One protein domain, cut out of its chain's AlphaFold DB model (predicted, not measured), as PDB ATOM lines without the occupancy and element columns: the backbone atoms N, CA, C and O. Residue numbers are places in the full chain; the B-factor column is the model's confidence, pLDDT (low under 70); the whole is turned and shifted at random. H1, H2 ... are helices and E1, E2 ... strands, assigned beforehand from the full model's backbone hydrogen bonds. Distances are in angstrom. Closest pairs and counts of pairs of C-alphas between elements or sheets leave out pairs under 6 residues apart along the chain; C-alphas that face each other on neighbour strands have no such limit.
ATOM      1  N   LEU A   2     561.934 512.989 385.900       94.62
ATOM      2  CA  LEU A   2     562.856 512.940 387.062       94.62
ATOM      3  C   LEU A   2     564.212 512.281 386.760       94.62
ATOM      4  O   LEU A   2     565.243 512.874 387.054       94.62
ATOM      5  N   ALA A   3     564.218 511.112 386.111       96.25
ATOM      6  CA  ALA A   3     565.453 510.407 385.749       96.25
ATOM      7  C   ALA A   3     566.402 511.259 384.885       96.25
ATOM      8  O   ALA A   3     567.609 511.251 385.096       96.25
ATOM      9  N   HIS A   4     565.850 512.043 383.955       96.44
ATOM     10  CA  HIS A   4     566.634 512.952 383.117       96.44
ATOM     11  C   HIS A   4     567.315 514.046 383.950       96.44
ATOM     12  O   HIS A   4     568.504 514.284 383.781       96.44
ATOM     13  N   ARG A   5     566.592 514.659 384.902       96.75
ATOM     14  CA  ARG A   5     567.167 515.671 385.804       96.75
ATOM     15  C   ARG A   5     568.228 515.085 386.732       96.75
ATOM     16  O   ARG A   5     569.266 515.704 386.906       96.75
ATOM     17  N   LEU A   6     567.977 513.899 387.288       97.31
ATOM     18  CA  LEU A   6     568.945 513.179 388.122       97.31
ATOM     19  C   LEU A   6     570.226 512.862 387.345       97.31
ATOM     20  O   LEU A   6     571.314 512.989 387.889       97.31
ATOM     21  N   GLY A   7     570.100 512.514 386.063       96.94
ATOM     22  CA  GLY A   7     571.247 512.275 385.195       96.94
ATOM     23  C   GLY A   7     572.096 513.513 384.907       96.94
ATOM     24  O   GLY A   7     573.231 513.335 384.492       96.94
ATOM     25  N   LEU A   8     571.572 514.727 385.108       96.94
ATOM     26  CA  LEU A   8     572.285 515.995 384.907       96.94
ATOM     27  C   LEU A   8     572.837 516.594 386.210       96.94
ATOM     28  O   LEU A   8     573.417 517.675 386.174       96.94
ATOM     29  N   VAL A   9     572.650 515.936 387.359       97.69
ATOM     30  CA  VAL A   9     573.292 516.368 388.606       97.69
ATOM     31  C   VAL A   9     574.790 516.072 388.487       97.69
ATOM     32  O   VAL A   9     575.148 514.905 388.312       97.69
ATOM     33  N   PRO A  10     575.671 517.083 388.575       97.25
ATOM     34  CA  PRO A  10     577.102 516.848 388.500       97.25
ATOM     35  C   PRO A  10     577.558 516.078 389.739       97.25
ATOM     36  O   PRO A  10     577.272 516.468 390.874       97.25
ATOM     37  N   LEU A  11     578.262 514.974 389.509       97.88
ATOM     38  CA  LEU A  11     578.864 514.157 390.556       97.88
ATOM     39  C   LEU A  11     580.381 514.330 390.524       97.88
ATOM     40  O   LEU A  11     580.977 514.384 389.444       97.88
ATOM     41  N   ILE A  12     581.010 514.385 391.694       97.00
ATOM     42  CA  ILE A  12     582.465 514.418 391.827       97.00
ATOM     43  C   ILE A  12     583.037 513.198 391.101       97.00
ATOM     44  O   ILE A  12     582.639 512.062 391.345       97.00
ATOM     45  N   SER A  13     583.936 513.466 390.160       96.38
ATOM     46  CA  SER A  13     584.512 512.520 389.198       96.38
ATOM     47  C   SER A  13     586.044 512.604 389.168       96.38
ATOM     48  O   SER A  13     586.682 512.158 388.214       96.38
ATOM     49  N   ARG A  14     586.656 513.177 390.214       93.69
ATOM     50  CA  ARG A  14     588.110 513.155 390.419       93.69
ATOM     51  C   ARG A  14     588.604 511.710 390.422       93.69
ATOM     52  O   ARG A  14     587.976 510.840 391.019       93.69
ATOM     53  N   GLY A  15     589.687 511.446 389.697       90.56
ATOM     54  CA  GLY A  15     590.257 510.103 389.588       90.56
ATOM     55  C   GLY A  15     589.383 509.075 388.858       90.56
ATOM     56  O   GLY A  15     589.834 507.952 388.685       90.56
ATOM     57  N   ALA A  16     588.183 509.411 388.362       93.38
ATOM     58  CA  ALA A  16     587.260 508.439 387.754       93.38
ATOM     59  C   ALA A  16     587.831 507.721 386.514       93.38
ATOM     60  O   ALA A  16     587.375 506.632 386.162       93.38
ATOM     61  N   ALA A  17     588.834 508.311 385.854       91.06
ATOM     62  CA  ALA A  17     589.557 507.683 384.754       91.06
ATOM     63  C   ALA A  17     590.246 506.370 385.174       91.06
ATOM     64  O   ALA A  17     590.183 505.407 384.413       91.06
ATOM     65  N   LYS A  18     590.818 506.308 386.385       92.00
ATOM     66  CA  LYS A  18     591.535 505.134 386.924       92.00
ATOM     67  C   LYS A  18     590.797 504.463 388.090       92.00
ATOM     68  O   LYS A  18     590.838 503.252 388.227       92.00
ATOM     69  N   GLY A  19     590.055 505.228 388.888       93.44
ATOM     70  CA  GLY A  19     589.283 504.776 390.052       93.44
ATOM     71  C   GLY A  19     587.905 504.176 389.741       93.44
ATOM     72  O   GLY A  19     587.148 503.845 390.661       93.44
ATOM     73  N   LEU A  20     587.557 504.050 388.457       94.31
ATOM     74  CA  LEU A  20     586.372 503.337 387.989       94.31
ATOM     75  C   LEU A  20     586.665 502.698 386.623       94.31
ATOM     76  O   LEU A  20     587.150 503.372 385.708       94.31
ATOM     77  N   ARG A  21     586.333 501.416 386.452       94.12
ATOM     78  CA  ARG A  21     586.309 500.778 385.124       94.12
ATOM     79  C   ARG A  21     584.974 501.043 384.429       94.12
ATOM     80  O   ARG A  21     583.976 501.356 385.084       94.12
ATOM     81  N   TYR A  22     584.935 500.944 383.103       95.25
ATOM     82  CA  TYR A  22     583.656 501.004 382.399       95.25
ATOM     83  C   TYR A  22     582.829 499.761 382.723       95.25
ATOM     84  O   TYR A  22     583.346 498.653 382.805       95.25
ATOM     85  N   THR A  23     581.520 499.936 382.875       93.94
ATOM     86  CA  THR A  23     580.604 498.833 383.205       93.94
ATOM     87  C   THR A  23     580.555 497.760 382.123       93.94
ATOM     88  O   THR A  23     580.325 496.605 382.443       93.94
ATOM     89  N   ARG A  24     580.802 498.125 380.859       93.31
ATOM     90  CA  ARG A  24     580.858 497.171 379.741       93.31
ATOM     91  C   ARG A  24     582.109 496.279 379.761       93.31
ATOM     92  O   ARG A  24     582.085 495.230 379.139       93.31
ATOM     93  N   ASP A  25     583.155 496.715 380.466       93.00
ATOM     94  CA  ASP A  25     584.447 496.026 380.599       93.00
ATOM     95  C   ASP A  25     584.544 495.335 381.980       93.00
ATOM     96  O   ASP A  25     585.629 495.071 382.494       93.00
ATOM     97  N   CYS A  26     583.409 495.141 382.657       91.06
ATOM     98  CA  CYS A  26     583.337 494.573 383.997       91.06
ATOM     99  C   CYS A  26     582.546 493.265 383.967       91.06
ATOM    100  O   CYS A  26     581.427 493.243 383.463       91.06
ATOM    101  N   ASP A  27     583.057 492.227 384.625       88.69
ATOM    102  CA  ASP A  27     582.458 490.881 384.626       88.69
ATOM    103  C   ASP A  27     581.249 490.721 385.569       88.69
ATOM    104  O   ASP A  27     580.905 489.618 385.986       88.69
ATOM    105  N   CYS A  28     580.605 491.821 385.972       88.50
ATOM    106  CA  CYS A  28     579.472 491.791 386.897       88.50
ATOM    107  C   CYS A  28     578.142 492.049 386.180       88.50
ATOM    108  O   CYS A  28     578.073 492.902 385.298       88.50
ATOM    109  N   ASP A  29     577.059 491.421 386.643       85.56
ATOM    110  CA  ASP A  29     575.745 491.547 385.994       85.56
ATOM    111  C   ASP A  29     575.038 492.889 386.272       85.56
ATOM    112  O   ASP A  29     574.492 493.525 385.372       85.56
ATOM    113  N   GLU A  30     575.023 493.343 387.531       83.38
ATOM    114  CA  GLU A  30     574.190 494.483 387.965       83.38
ATOM    115  C   GLU A  30     574.973 495.748 388.361       83.38
ATOM    116  O   GLU A  30     574.369 496.760 388.761       83.38
ATOM    117  N   GLY A  31     576.301 495.699 388.239       88.38
ATOM    118  CA  GLY A  31     577.242 496.704 388.727       88.38
ATOM    119  C   GLY A  31     577.840 496.346 390.094       88.38
ATOM    120  O   GLY A  31     577.145 495.874 390.992       88.38
ATOM    121  N   CYS A  32     579.131 496.623 390.268       90.81
ATOM    122  CA  CYS A  32     579.888 496.367 391.494       90.81
ATOM    123  C   CYS A  32     580.606 497.635 391.985       90.81
ATOM    124  O   CYS A  32     580.472 498.718 391.408       90.81
ATOM    125  N   TYR A  33     581.403 497.502 393.046       90.50
ATOM    126  CA  TYR A  33     582.238 498.587 393.561       90.50
ATOM    127  C   TYR A  33     583.172 499.192 392.493       90.50
ATOM    128  O   TYR A  33     583.319 500.412 392.421       90.50
ATOM    129  N   TYR A  34     583.750 498.371 391.611       92.50
ATOM    130  CA  TYR A  34     584.772 498.803 390.651       92.50
ATOM    131  C   TYR A  34     584.238 499.551 389.428       92.50
ATOM    132  O   TYR A  34     584.999 500.271 388.786       92.50
ATOM    133  N   CYS A  35     582.953 499.405 389.091       93.69
ATOM    134  CA  CYS A  35     582.383 499.953 387.853       93.69
ATOM    135  C   CYS A  35     581.189 500.900 388.067       93.69
ATOM    136  O   CYS A  35     580.648 501.437 387.096       93.69
ATOM    137  N   MET A  36     580.758 501.103 389.318       94.00
ATOM    138  CA  MET A  36     579.560 501.873 389.644       94.00
ATOM    139  C   MET A  36     579.633 502.549 391.023       94.00
ATOM    140  O   MET A  36     580.241 502.038 391.968       94.00
ATOM    141  N   VAL A  37     578.932 503.678 391.153       95.00
ATOM    142  CA  VAL A  37     578.556 504.286 392.439       95.00
ATOM    143  C   VAL A  37     577.035 504.272 392.564       95.00
ATOM    144  O   VAL A  37     576.332 504.646 391.626       95.00
ATOM    145  N   THR A  38     576.513 503.846 393.714       95.44
ATOM    146  CA  THR A  38     575.064 503.787 393.943       95.44
ATOM    147  C   THR A  38     574.625 504.920 394.860       95.44
ATOM    148  O   THR A  38     575.188 505.112 395.934       95.44
ATOM    149  N   LEU A  39     573.597 505.661 394.453       96.56
ATOM    150  CA  LEU A  39     572.976 506.716 395.243       96.56
ATOM    151  C   LEU A  39     571.511 506.387 395.529       96.56
ATOM    152  O   LEU A  39     570.839 505.730 394.734       96.56
ATOM    153  N   ARG A  40     570.988 506.888 396.641       97.25
ATOM    154  CA  ARG A  40     569.579 506.799 397.014       97.25
ATOM    155  C   ARG A  40     569.041 508.188 397.318       97.25
ATOM    156  O   ARG A  40     569.681 508.974 398.005       97.25
ATOM    157  N   LEU A  41     567.835 508.460 396.836       97.19
ATOM    158  CA  LEU A  41     567.037 509.610 397.241       97.19
ATOM    159  C   LEU A  41     565.744 509.075 397.844       97.19
ATOM    160  O   LEU A  41     564.961 508.441 397.137       97.19
ATOM    161  N   LYS A  42     565.533 509.321 399.136       96.88
ATOM    162  CA  LYS A  42     564.316 508.935 399.853       96.88
ATOM    163  C   LYS A  42     563.795 510.127 400.643       96.88
ATOM    164  O   LYS A  42     564.367 510.503 401.658       96.88
ATOM    165  N   VAL A  43     562.711 510.721 400.163       95.81
ATOM    166  CA  VAL A  43     562.135 511.949 400.721       95.81
ATOM    167  C   VAL A  43     560.616 511.838 400.803       95.81
ATOM    168  O   VAL A  43     559.975 511.301 399.901       95.81
ATOM    169  N   SER A  44     560.036 512.364 401.882       94.75
ATOM    170  CA  SER A  44     558.590 512.378 402.117       94.75
ATOM    171  C   SER A  44     558.155 513.723 402.685       94.75
ATOM    172  O   SER A  44     558.737 514.228 403.645       94.75
ATOM    173  N   ALA A  45     557.096 514.294 402.111       92.62
ATOM    174  CA  ALA A  45     556.459 515.515 402.595       92.62
ATOM    175  C   ALA A  45     555.235 515.208 403.479       92.62
ATOM    176  O   ALA A  45     554.177 515.830 403.344       92.62
ATOM    177  N   ALA A  46     555.362 514.247 404.399       86.44
ATOM    178  CA  ALA A  46     554.286 513.850 405.312       86.44
ATOM    179  C   ALA A  46     553.779 515.014 406.193       86.44
ATOM    180  O   ALA A  46     552.572 515.168 406.391       86.44
ATOM    181  N   ASN A  47     554.694 515.873 406.658       82.75
ATOM    182  CA  ASN A  47     554.408 516.945 407.621       82.75
ATOM    183  C   ASN A  47     554.299 518.348 406.993       82.75
ATOM    184  O   ASN A  47     554.270 519.341 407.717       82.75
ATOM    185  N   ALA A  48     554.256 518.461 405.661       82.56
ATOM    186  CA  ALA A  48     554.171 519.762 404.999       82.56
ATOM    187  C   ALA A  48     552.804 520.435 405.237       82.56
ATOM    188  O   ALA A  48     551.752 519.793 405.143       82.56
ATOM    189  N   GLY A  49     552.812 521.744 405.513       85.50
ATOM    190  CA  GLY A  49     551.596 522.542 405.651       85.50
ATOM    191  C   GLY A  49     550.776 522.612 404.355       85.50
ATOM    192  O   GLY A  49     551.257 522.327 403.256       85.50
ATOM    193  N   TYR A  50     549.507 523.012 404.458       81.50
ATOM    194  CA  TYR A  50     548.669 523.221 403.273       81.50
ATOM    195  C   TYR A  50     549.274 524.318 402.380       81.50
ATOM    196  O   TYR A  50     549.607 525.394 402.870       81.50
ATOM    197  N   ARG A  51     549.424 524.037 401.074       83.94
ATOM    198  CA  ARG A  51     550.115 524.893 400.080       83.94
ATOM    199  C   ARG A  51     551.601 525.170 400.363       83.94
ATOM    200  O   ARG A  51     552.180 526.037 399.715       83.94
ATOM    201  N   GLN A  52     552.235 524.430 401.271       88.88
ATOM    202  CA  GLN A  52     553.692 524.415 401.383       88.88
ATOM    203  C   GLN A  52     554.274 523.310 400.505       88.88
ATOM    204  O   GLN A  52     553.744 522.198 400.440       88.88
ATOM    205  N   TYR A  53     555.377 523.632 399.836       91.50
ATOM    206  CA  TYR A  53     556.129 522.699 399.010       91.50
ATOM    207  C   TYR A  53     557.519 522.508 399.605       91.50
ATOM    208  O   TYR A  53     558.169 523.478 399.988       91.50
ATOM    209  N   MET A  54     557.983 521.264 399.638       93.62
ATOM    210  CA  MET A  54     559.356 520.918 399.974       93.62
ATOM    211  C   MET A  54     560.178 520.883 398.686       93.62
ATOM    212  O   MET A  54     559.840 520.160 397.745       93.62
ATOM    213  N   ALA A  55     561.244 521.680 398.624       94.56
ATOM    214  CA  ALA A  55     562.222 521.586 397.549       94.56
ATOM    215  C   ALA A  55     563.107 520.359 397.784       94.56
ATOM    216  O   ALA A  55     563.669 520.202 398.863       94.56
ATOM    217  N   ILE A  56     563.218 519.505 396.772       96.31
ATOM    218  CA  ILE A  56     564.108 518.345 396.778       96.31
ATOM    219  C   ILE A  56     565.348 518.717 395.981       96.31
ATOM    220  O   ILE A  56     565.221 519.116 394.819       96.31
ATOM    221  N   THR A  57     566.523 518.619 396.596       96.81
ATOM    222  CA  THR A  57     567.799 519.081 396.032       96.81
ATOM    223  C   THR A  57     568.826 517.953 395.937       96.81
ATOM    224  O   THR A  57     568.626 516.875 396.498       96.81
ATOM    225  N   SER A  58     569.923 518.194 395.217       97.00
ATOM    226  CA  SER A  58     571.041 517.254 395.080       97.00
ATOM    227  C   SER A  58     571.667 516.851 396.414       97.00
ATOM    228  O   SER A  58     572.091 515.710 396.537       97.00
ATOM    229  N   ASP A  59     571.656 517.715 397.431       95.94
ATOM    230  CA  ASP A  59     572.213 517.404 398.759       95.94
ATOM    231  C   ASP A  59     571.507 516.243 399.462       95.94
ATOM    232  O   ASP A  59     572.100 515.573 400.304       95.94
ATOM    233  N   MET A  60     570.248 515.983 399.095       96.38
ATOM    234  CA  MET A  60     569.445 514.889 399.643       96.38
ATOM    235  C   MET A  60     569.781 513.523 399.018       96.38
ATOM    236  O   MET A  60     569.190 512.519 399.409       96.38
ATOM    237  N   LEU A  61     570.680 513.465 398.025       97.00
ATOM    238  CA  LEU A  61     571.192 512.208 397.477       97.00
ATOM    239  C   LEU A  61     572.255 511.633 398.408       97.00
ATOM    240  O   LEU A  61     573.276 512.268 398.661       97.00
ATOM    241  N   GLU A  62     572.062 510.404 398.863       95.94
ATOM    242  CA  GLU A  62     573.006 509.693 399.724       95.94
ATOM    243  C   GLU A  62     573.699 508.581 398.947       95.94
ATOM    244  O   GLU A  62     573.038 507.812 398.251       95.94
ATOM    245  N   ILE A  63     575.024 508.472 399.066       94.75
ATOM    246  CA  ILE A  63     575.743 507.313 398.539       94.75
ATOM    247  C   ILE A  63     575.416 506.123 399.432       94.75
ATOM    248  O   ILE A  63     575.565 506.193 400.652       94.75
ATOM    249  N   ILE A  64     574.995 505.027 398.814       92.38
ATOM    250  CA  ILE A  64     574.856 503.744 399.490       92.38
ATOM    251  C   ILE A  64     576.010 502.835 399.058       92.38
ATOM    252  O   ILE A  64     576.390 502.862 397.883       92.38
ATOM    253  N   PRO A  65     576.587 502.036 399.974       85.06
ATOM    254  CA  PRO A  65     577.647 501.101 399.621       85.06
ATOM    255  C   PRO A  65     577.209 500.192 398.473       85.06
ATOM    256  O   PRO A  65     576.116 499.621 398.507       85.06
ATOM    257  N   SER A  66     578.060 500.065 397.454       79.00
ATOM    258  CA  SER A  66     577.795 499.140 396.357       79.00
ATOM    259  C   SER A  66     577.772 497.698 396.883       79.00
ATOM    260  O   SER A  66     578.520 497.368 397.817       79.00
ATOM    261  N   PRO A  67     576.965 496.811 396.275       66.38
ATOM    262  CA  PRO A  67     577.090 495.377 396.496       66.38
ATOM    263  C   PRO A  67     578.546 494.941 396.276       66.38
ATOM    264  O   PRO A  67     579.203 495.428 395.353       66.38
ATOM    265  N   ASN A  68     579.056 494.056 397.134       67.62
ATOM    266  CA  ASN A  68     580.435 493.548 397.078       67.62
ATOM    267  C   ASN A  68     581.524 494.627 397.232       67.62
ATOM    268  O   ASN A  68     582.612 494.491 396.680       67.62
ATOM    269  N   THR A  69     581.254 495.702 397.983       71.12
ATOM    270  CA  THR A  69     582.326 496.602 398.445       71.12
ATOM    271  C   THR A  69     583.381 495.758 399.172       71.12
ATOM    272  O   THR A  69     582.991 495.048 400.104       71.12
ATOM    273  N   PRO A  70     584.672 495.804 398.779       66.25
ATOM    274  CA  PRO A  70     585.718 495.035 399.440       66.25
ATOM    275  C   PRO A  70     585.756 495.393 400.925       66.25
ATOM    276  O   PRO A  70     586.223 496.462 401.318       66.25
ATOM    277  N   GLN A  71     585.204 494.524 401.768       62.62
ATOM    278  CA  GLN A  71     585.299 494.692 403.208       62.62
ATOM    279  C   GLN A  71     586.694 494.230 403.607       62.62
ATOM    280  O   GLN A  71     587.005 493.042 403.531       62.62
ATOM    281  N   GLN A  72     587.543 495.166 404.031       60.00
ATOM    282  CA  GLN A  72     588.770 494.793 404.720       60.00
ATOM    283  C   GLN A  72     588.369 494.096 406.019       60.00
ATOM    284  O   GLN A  72     587.878 494.736 406.947       60.00
ATOM    285  N   GLY A  82     592.842 491.254 391.962       84.12
ATOM    286  CA  GLY A  82     593.606 491.422 390.728       84.12
ATOM    287  C   GLY A  82     594.375 492.746 390.737       84.12
ATOM    288  O   GLY A  82     593.993 493.694 391.428       84.12
ATOM    289  N   GLU A  83     595.458 492.836 389.965       87.25
ATOM    290  CA  GLU A  83     596.274 494.056 389.865       87.25
ATOM    291  C   GLU A  83     595.419 495.285 389.521       87.25
ATOM    292  O   GLU A  83     595.428 496.274 390.251       87.25
ATOM    293  N   GLU A  84     594.547 495.161 388.518       86.25
ATOM    294  CA  GLU A  84     593.621 496.226 388.127       86.25
ATOM    295  C   GLU A  84     592.654 496.649 389.244       86.25
ATOM    296  O   GLU A  84     592.276 497.814 389.347       86.25
ATOM    297  N   GLU A  85     592.182 495.713 390.073       88.81
ATOM    298  CA  GLU A  85     591.269 496.033 391.174       88.81
ATOM    299  C   GLU A  85     591.993 496.825 392.263       88.81
ATOM    300  O   GLU A  85     591.430 497.774 392.818       88.81
ATOM    301  N   ARG A  86     593.255 496.470 392.536       87.94
ATOM    302  CA  ARG A  86     594.124 497.203 393.466       87.94
ATOM    303  C   ARG A  86     594.386 498.614 392.954       87.94
ATOM    304  O   ARG A  86     594.266 499.557 393.736       87.94
ATOM    305  N   ASP A  87     594.641 498.764 391.660       90.25
ATOM    306  CA  ASP A  87     594.844 500.067 391.027       90.25
ATOM    307  C   ASP A  87     593.580 500.924 391.054       90.25
ATOM    308  O   ASP A  87     593.643 502.110 391.394       90.25
ATOM    309  N   ILE A  88     592.414 500.334 390.778       91.50
ATOM    310  CA  ILE A  88     591.129 501.029 390.898       91.50
ATOM    311  C   ILE A  88     590.922 501.516 392.328       91.50
ATOM    312  O   ILE A  88     590.574 502.676 392.525       91.50
ATOM    313  N   ILE A  89     591.146 500.664 393.333       89.81
ATOM    314  CA  ILE A  89     590.994 501.044 394.744       89.81
ATOM    315  C   ILE A  89     591.969 502.167 395.111       89.81
ATOM    316  O   ILE A  89     591.556 503.129 395.755       89.81
ATOM    317  N   ALA A  90     593.230 502.071 394.687       90.75
ATOM    318  CA  ALA A  90     594.261 503.060 394.989       90.75
ATOM    319  C   ALA A  90     593.970 504.437 394.370       90.75
ATOM    320  O   ALA A  90     594.306 505.460 394.961       90.75
ATOM    321  N   ASN A  91     593.322 504.468 393.201       93.06
ATOM    322  CA  ASN A  91     592.999 505.698 392.475       93.06
ATOM    323  C   ASN A  91     591.551 506.178 392.679       93.06
ATOM    324  O   ASN A  91     591.136 507.169 392.070       93.06
ATOM    325  N   ARG A  92     590.747 505.483 393.493       92.19
ATOM    326  CA  ARG A  92     589.355 505.868 393.740       92.19
ATOM    327  C   ARG A  92     589.289 507.018 394.734       92.19
ATOM    328  O   ARG A  92     589.614 506.860 395.907       92.19
ATOM    329  N   ASP A  93     588.793 508.160 394.270       93.38
ATOM    330  CA  ASP A  93     588.533 509.305 395.136       93.38
ATOM    331  C   ASP A  93     587.470 508.951 396.203       93.38
ATOM    332  O   ASP A  93     586.433 508.376 395.853       93.38
ATOM    333  N   PRO A  94     587.688 509.275 397.492       91.44
ATOM    334  CA  PRO A  94     586.713 509.004 398.551       91.44
ATOM    335  C   PRO A  94     585.360 509.691 398.336       91.44
ATOM    336  O   PRO A  94     584.327 509.161 398.746       91.44
ATOM    337  N   ASP A  95     585.359 510.846 397.666       94.25
ATOM    338  CA  ASP A  95     584.159 511.619 397.358       94.25
ATOM    339  C   ASP A  95     583.573 511.254 395.985       94.25
ATOM    340  O   ASP A  95     582.600 511.873 395.547       94.25
ATOM    341  N   LEU A  96     584.129 510.253 395.284       94.50
ATOM    342  CA  LEU A  96     583.657 509.832 393.966       94.50
ATOM    343  C   LEU A  96     582.153 509.528 393.996       94.50
ATOM    344  O   LEU A  96     581.670 508.671 394.736       94.50
ATOM    345  N   GLY A  97     581.411 510.211 393.128       95.38
ATOM    346  CA  GLY A  97     579.966 510.078 393.018       95.38
ATOM    347  C   GLY A  97     579.161 510.934 393.998       95.38
ATOM    348  O   GLY A  97     577.940 510.948 393.878       95.38
ATOM    349  N   GLN A  98     579.779 511.673 394.928       96.56
ATOM    350  CA  GLN A  98     579.053 512.669 395.725       96.56
ATOM    351  C   GLN A  98     578.564 513.793 394.799       96.56
ATOM    352  O   GLN A  98     579.303 514.207 393.903       96.56
ATOM    353  N   PRO A  99     577.345 514.325 394.987       97.50
ATOM    354  CA  PRO A  99     576.924 515.529 394.283       97.50
ATOM    355  C   PRO A  99     577.889 516.692 394.541       97.50
ATOM    356  O   PRO A  99     578.287 516.934 395.681       97.50
ATOM    357  N   VAL A 100     578.258 517.421 393.487       96.31
ATOM    358  CA  VAL A 100     579.155 518.580 393.601       96.31
ATOM    359  C   VAL A 100     578.539 519.629 394.533       96.31
ATOM    360  O   VAL A 100     577.364 519.968 394.399       96.31
ATOM    361  N   GLY A 101     579.338 520.133 395.479       94.25
ATOM    362  CA  GLY A 101     578.917 521.135 396.466       94.25
ATOM    363  C   GLY A 101     578.159 520.579 397.675       94.25
ATOM    364  O   GLY A 101     577.781 521.342 398.560       94.25
ATOM    365  N   LYS A 102     577.944 519.260 397.759       94.94
ATOM    366  CA  LYS A 102     577.208 518.675 398.879       94.94
ATOM    367  C   LYS A 102     577.912 518.925 400.214       94.94
ATOM    368  O   LYS A 102     579.059 518.537 400.406       94.94
ATOM    369  N   GLY A 103     577.176 519.515 401.157       90.06
ATOM    370  CA  GLY A 103     577.672 519.834 402.499       90.06
ATOM    371  C   GLY A 103     578.434 521.159 402.597       90.06
ATOM    372  O   GLY A 103     578.773 521.566 403.706       90.06
ATOM    373  N   ASP A 104     578.657 521.851 401.478       93.19
ATOM    374  CA  ASP A 104     579.228 523.195 401.464       93.19
ATOM    375  C   ASP A 104     578.102 524.239 401.610       93.19
ATOM    376  O   ASP A 104     577.241 524.337 400.735       93.19
ATOM    377  N   PRO A 105     578.084 525.049 402.687       90.81
ATOM    378  CA  PRO A 105     577.050 526.062 402.893       90.81
ATOM    379  C   PRO A 105     577.091 527.205 401.866       90.81
ATOM    380  O   PRO A 105     576.138 527.979 401.784       90.81
ATOM    381  N   THR A 106     578.186 527.350 401.115       93.50
ATOM    382  CA  THR A 106     578.340 528.367 400.067       93.50
ATOM    383  C   THR A 106     577.871 527.876 398.699       93.50
ATOM    384  O   THR A 106     577.522 528.688 397.837       93.50
ATOM    385  N   ALA A 107     577.803 526.557 398.502       92.56
ATOM    386  CA  ALA A 107     577.346 525.959 397.261       92.56
ATOM    387  C   ALA A 107     575.812 525.932 397.205       92.56
ATOM    388  O   ALA A 107     575.128 525.556 398.154       92.56
ATOM    389  N   THR A 108     575.247 526.317 396.058       94.12
ATOM    390  CA  THR A 108     573.800 526.206 395.837       94.12
ATOM    391  C   THR A 108     573.480 524.829 395.255       94.12
ATOM    392  O   THR A 108     573.901 524.544 394.132       94.12
ATOM    393  N   PRO A 109     572.715 523.972 395.953       95.50
ATOM    394  CA  PRO A 109     572.443 522.630 395.467       95.50
ATOM    395  C   PRO A 109     571.434 522.633 394.315       95.50
ATOM    396  O   PRO A 109     570.533 523.474 394.223       95.50
ATOM    397  N   VAL A 110     571.534 521.632 393.441       96.50
ATOM    398  CA  VAL A 110     570.675 521.514 392.260       96.50
ATOM    399  C   VAL A 110     569.268 521.108 392.685       96.50
ATOM    400  O   VAL A 110     569.055 520.028 393.232       96.50
ATOM    401  N   GLN A 111     568.266 521.939 392.400       96.62
ATOM    402  CA  GLN A 111     566.870 521.612 392.698       96.62
ATOM    403  C   GLN A 111     566.340 520.543 391.723       96.62
ATOM    404  O   GLN A 111     566.138 520.821 390.544       96.62
ATOM    405  N   ILE A 112     566.030 519.341 392.209       96.75
ATOM    406  CA  ILE A 112     565.555 518.190 391.418       96.75
ATOM    407  C   ILE A 112     564.039 518.248 391.204       96.75
ATOM    408  O   ILE A 112     563.543 518.034 390.094       96.75
ATOM    409  N   ALA A 113     563.281 518.534 392.262       96.00
ATOM    410  CA  ALA A 113     561.820 518.550 392.242       96.00
ATOM    411  C   ALA A 113     561.259 519.437 393.362       96.00
ATOM    412  O   ALA A 113     561.995 519.926 394.217       96.00
ATOM    413  N   ARG A 114     559.943 519.653 393.351       95.19
ATOM    414  CA  ARG A 114     559.193 520.164 394.504       95.19
ATOM    415  C   ARG A 114     558.051 519.202 394.777       95.19
ATOM    416  O   ARG A 114     557.366 518.818 393.832       95.19
ATOM    417  N   ILE A 115     557.862 518.829 396.035       95.00
ATOM    418  CA  ILE A 115     556.799 517.914 396.457       95.00
ATOM    419  C   ILE A 115     555.888 518.597 397.479       95.00
ATOM    420  O   ILE A 115     556.341 519.402 398.291       95.00
ATOM    421  N   GLY A 116     554.587 518.331 397.391       94.44
ATOM    422  CA  GLY A 116     553.569 518.829 398.315       94.44
ATOM    423  C   GLY A 116     553.198 517.798 399.382       94.44
ATOM    424  O   GLY A 116     553.673 516.665 399.366       94.44
ATOM    425  N   ARG A 117     552.310 518.187 400.301       94.62
ATOM    426  CA  ARG A 117     551.847 517.328 401.400       94.62
ATOM    427  C   ARG A 117     551.392 515.943 400.917       94.62
ATOM    428  O   ARG A 117     550.527 515.847 400.049       94.62
ATOM    429  N   GLY A 118     551.938 514.892 401.530       92.25
ATOM    430  CA  GLY A 118     551.592 513.491 401.254       92.25
ATOM    431  C   GLY A 118     552.251 512.886 400.010       92.25
ATOM    432  O   GLY A 118     551.979 511.733 399.695       92.25
ATOM    433  N   GLN A 119     553.101 513.635 399.301       95.25
ATOM    434  CA  GLN A 119     553.913 513.100 398.207       95.25
ATOM    435  C   GLN A 119     555.259 512.591 398.725       95.25
ATOM    436  O   GLN A 119     555.848 513.172 399.640       95.25
ATOM    437  N   GLU A 120     555.761 511.536 398.087       95.75
ATOM    438  CA  GLU A 120     557.031 510.891 398.420       95.75
ATOM    439  C   GLU A 120     557.798 510.544 397.143       95.75
ATOM    440  O   GLU A 120     557.204 510.285 396.093       95.75
ATOM    441  N   ILE A 121     559.128 510.559 397.229       95.81
ATOM    442  CA  ILE A 121     560.025 510.096 396.170       95.81
ATOM    443  C   ILE A 121     561.028 509.143 396.807       95.81
ATOM    444  O   ILE A 121     561.778 509.533 397.700       95.81
ATOM    445  N   GLU A 122     561.061 507.912 396.306       97.06
ATOM    446  CA  GLU A 122     562.088 506.928 396.626       97.06
ATOM    447  C   GLU A 122     562.673 506.380 395.325       97.06
ATOM    448  O   GLU A 122     561.975 505.744 394.537       97.06
ATOM    449  N   VAL A 123     563.950 506.670 395.075       96.56
ATOM    450  CA  VAL A 123     564.674 506.196 393.892       96.56
ATOM    451  C   VAL A 123     566.083 505.749 394.259       96.56
ATOM    452  O   VAL A 123     566.720 506.308 395.153       96.56
ATOM    453  N   VAL A 124     566.569 504.750 393.527       95.94
ATOM    454  CA  VAL A 124     567.964 504.307 393.544       95.94
ATOM    455  C   VAL A 124     568.579 504.670 392.197       95.94
ATOM    456  O   VAL A 124     568.020 504.363 391.144       95.94
ATOM    457  N   CYS A 125     569.714 505.356 392.230       96.19
ATOM    458  CA  CYS A 125     570.452 505.803 391.061       96.19
ATOM    459  C   CYS A 125     571.774 505.044 390.982       96.19
ATOM    460  O   CYS A 125     572.569 505.073 391.914       96.19
ATOM    461  N   LYS A 126     572.013 504.386 389.852       95.31
ATOM    462  CA  LYS A 126     573.278 503.723 389.540       95.31
ATOM    463  C   LYS A 126     574.081 504.640 388.614       95.31
ATOM    464  O   LYS A 126     573.658 504.893 387.486       95.31
ATOM    465  N   ALA A 127     575.173 505.205 389.118       96.31
ATOM    466  CA  ALA A 127     576.057 506.090 388.371       96.31
ATOM    467  C   ALA A 127     577.221 505.290 387.776       96.31
ATOM    468  O   ALA A 127     577.895 504.542 388.484       96.31
ATOM    469  N   TYR A 128     577.453 505.477 386.478       95.50
ATOM    470  CA  TYR A 128     578.446 504.742 385.696       95.50
ATOM    471  C   TYR A 128     579.441 505.699 385.041       95.50
ATOM    472  O   TYR A 128     579.082 506.830 384.683       95.50
ATOM    473  N   LYS A 129     580.667 505.210 384.822       96.25
ATOM    474  CA  LYS A 129     581.671 505.888 383.993       96.25
ATOM    475  C   LYS A 129     581.143 506.056 382.570       96.25
ATOM    476  O   LYS A 129     580.561 505.131 382.006       96.25
ATOM    477  N   GLY A 130     581.368 507.220 381.976       95.62
ATOM    478  CA  GLY A 130     580.965 507.496 380.604       95.62
ATOM    479  C   GLY A 130     581.680 508.710 380.033       95.62
ATOM    480  O   GLY A 130     582.406 509.403 380.740       95.62
ATOM    481  N   ILE A 131     581.456 508.948 378.743       95.88
ATOM    482  CA  ILE A 131     582.031 510.068 377.994       95.88
ATOM    483  C   ILE A 131     580.929 510.881 377.322       95.88
ATOM    484  O   ILE A 131     579.867 510.354 376.967       95.88
ATOM    485  N   SER A 132     581.196 512.165 377.097       95.38
ATOM    486  CA  SER A 132     580.238 513.115 376.522       95.38
ATOM    487  C   SER A 132     579.735 512.723 375.127       95.38
ATOM    488  O   SER A 132     578.579 512.997 374.809       95.38
TER     489      SER A 132
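Overview. This is residues 2 to 72 and 82 to 132 of the 291 residues of the protein "RPOLD domain-containing protein" of Cutaneotrichosporon oleaginosum (UniProt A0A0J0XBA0). Two antiparallel strand ladders run along the long axis side by side, the long one of E1 and E5 with short E3 added at its edge, the shorter one of E2 and E4 near one end; H1 sits over E5 and close to E4, while H2 and H3 pack together at the other end of the domain. Long loops, residues 20 to 35 and 92 to 110, fill much of the rest. The printed part has 122 residues with three named helices and five named strands, in the order H1 H2 E1 E2 E3 H3 E4 E5; the sheets run E3 - E1 - E5 and E2 - E4, both antiparallel. The class is mixed, helices and strands, though under half of the residues are in named elements. The whole is only just compact, close to loose, with a radius of gyration of the C-alphas of 16.4 A, and elongated, with spans of 57 by 32 by 32 A.

Arrangement. In the larger sheet E1, residues 36 to 44, is the inner strand. Its neighbour E5, residues 120 to 128, is antiparallel at 170 degrees; N 39 and O 125 are 2.8 A apart, within hydrogen-bond range. On the other side E3, residues 62 to 64, is antiparallel to E1 at 129 degrees, with N 40 and O 62 at 2.8 A. In the second sheet E2, residues 53 to 57, and E4, residues 111 to 116, are antiparallel at 155 degrees, with N 54 and O 115 at 2.8 A. The closest C-alphas of E1 and E2 are those of Val 43 and Ile 56, 7.8 A apart; E4 and E5 meet only through their link. H1, residues 2 to 7, is on the larger sheet over E5, at a height of 9.2 A over the sheet, and runs along the strands, but only just, at 29.9 degrees to E5 on the local plane. The closest C-alphas of H1 and E4 are those of Arg 5 and Ile 112, 6.4 A apart. H2, residues 16 to 19, and H3, residues 83 to 91, touch, closest at the C-alphas of Gly 19 and Ile 88, 4.3 A; neither is on the larger sheet. In H1 and H3 every O i to N i+4 pair is within hydrogen-bond range; H2 is too short for such a pair.

Along the chain. E1 spans 26.6 A from C-alpha 36 at (579.560, 501.873, 389.644), and E5 spans 25.7 A, ending at C-alpha 128 at (578.446, 504.742, 385.696). E4 spans 14.7 A, E2 12.6 A and E3 6.2 A. H3 is 12.4 A long, H2 4.8 A, and H1 8.6 A from C-alpha 2 at (562.856, 512.940, 387.062).

Size, cuts and confidence. The two C-alphas farthest apart, those of Tyr 50 and Glu 83, are 57.4 A apart. Residues 73 to 81 are not printed, and C-alphas 72 and 82 are 15.2 A apart across this cut. The links H2 to E1 and H3 to E4 are long. The mean pLDDT of the printed part is 91.8; residues 67 to 68 and 70 to 72 are under 70.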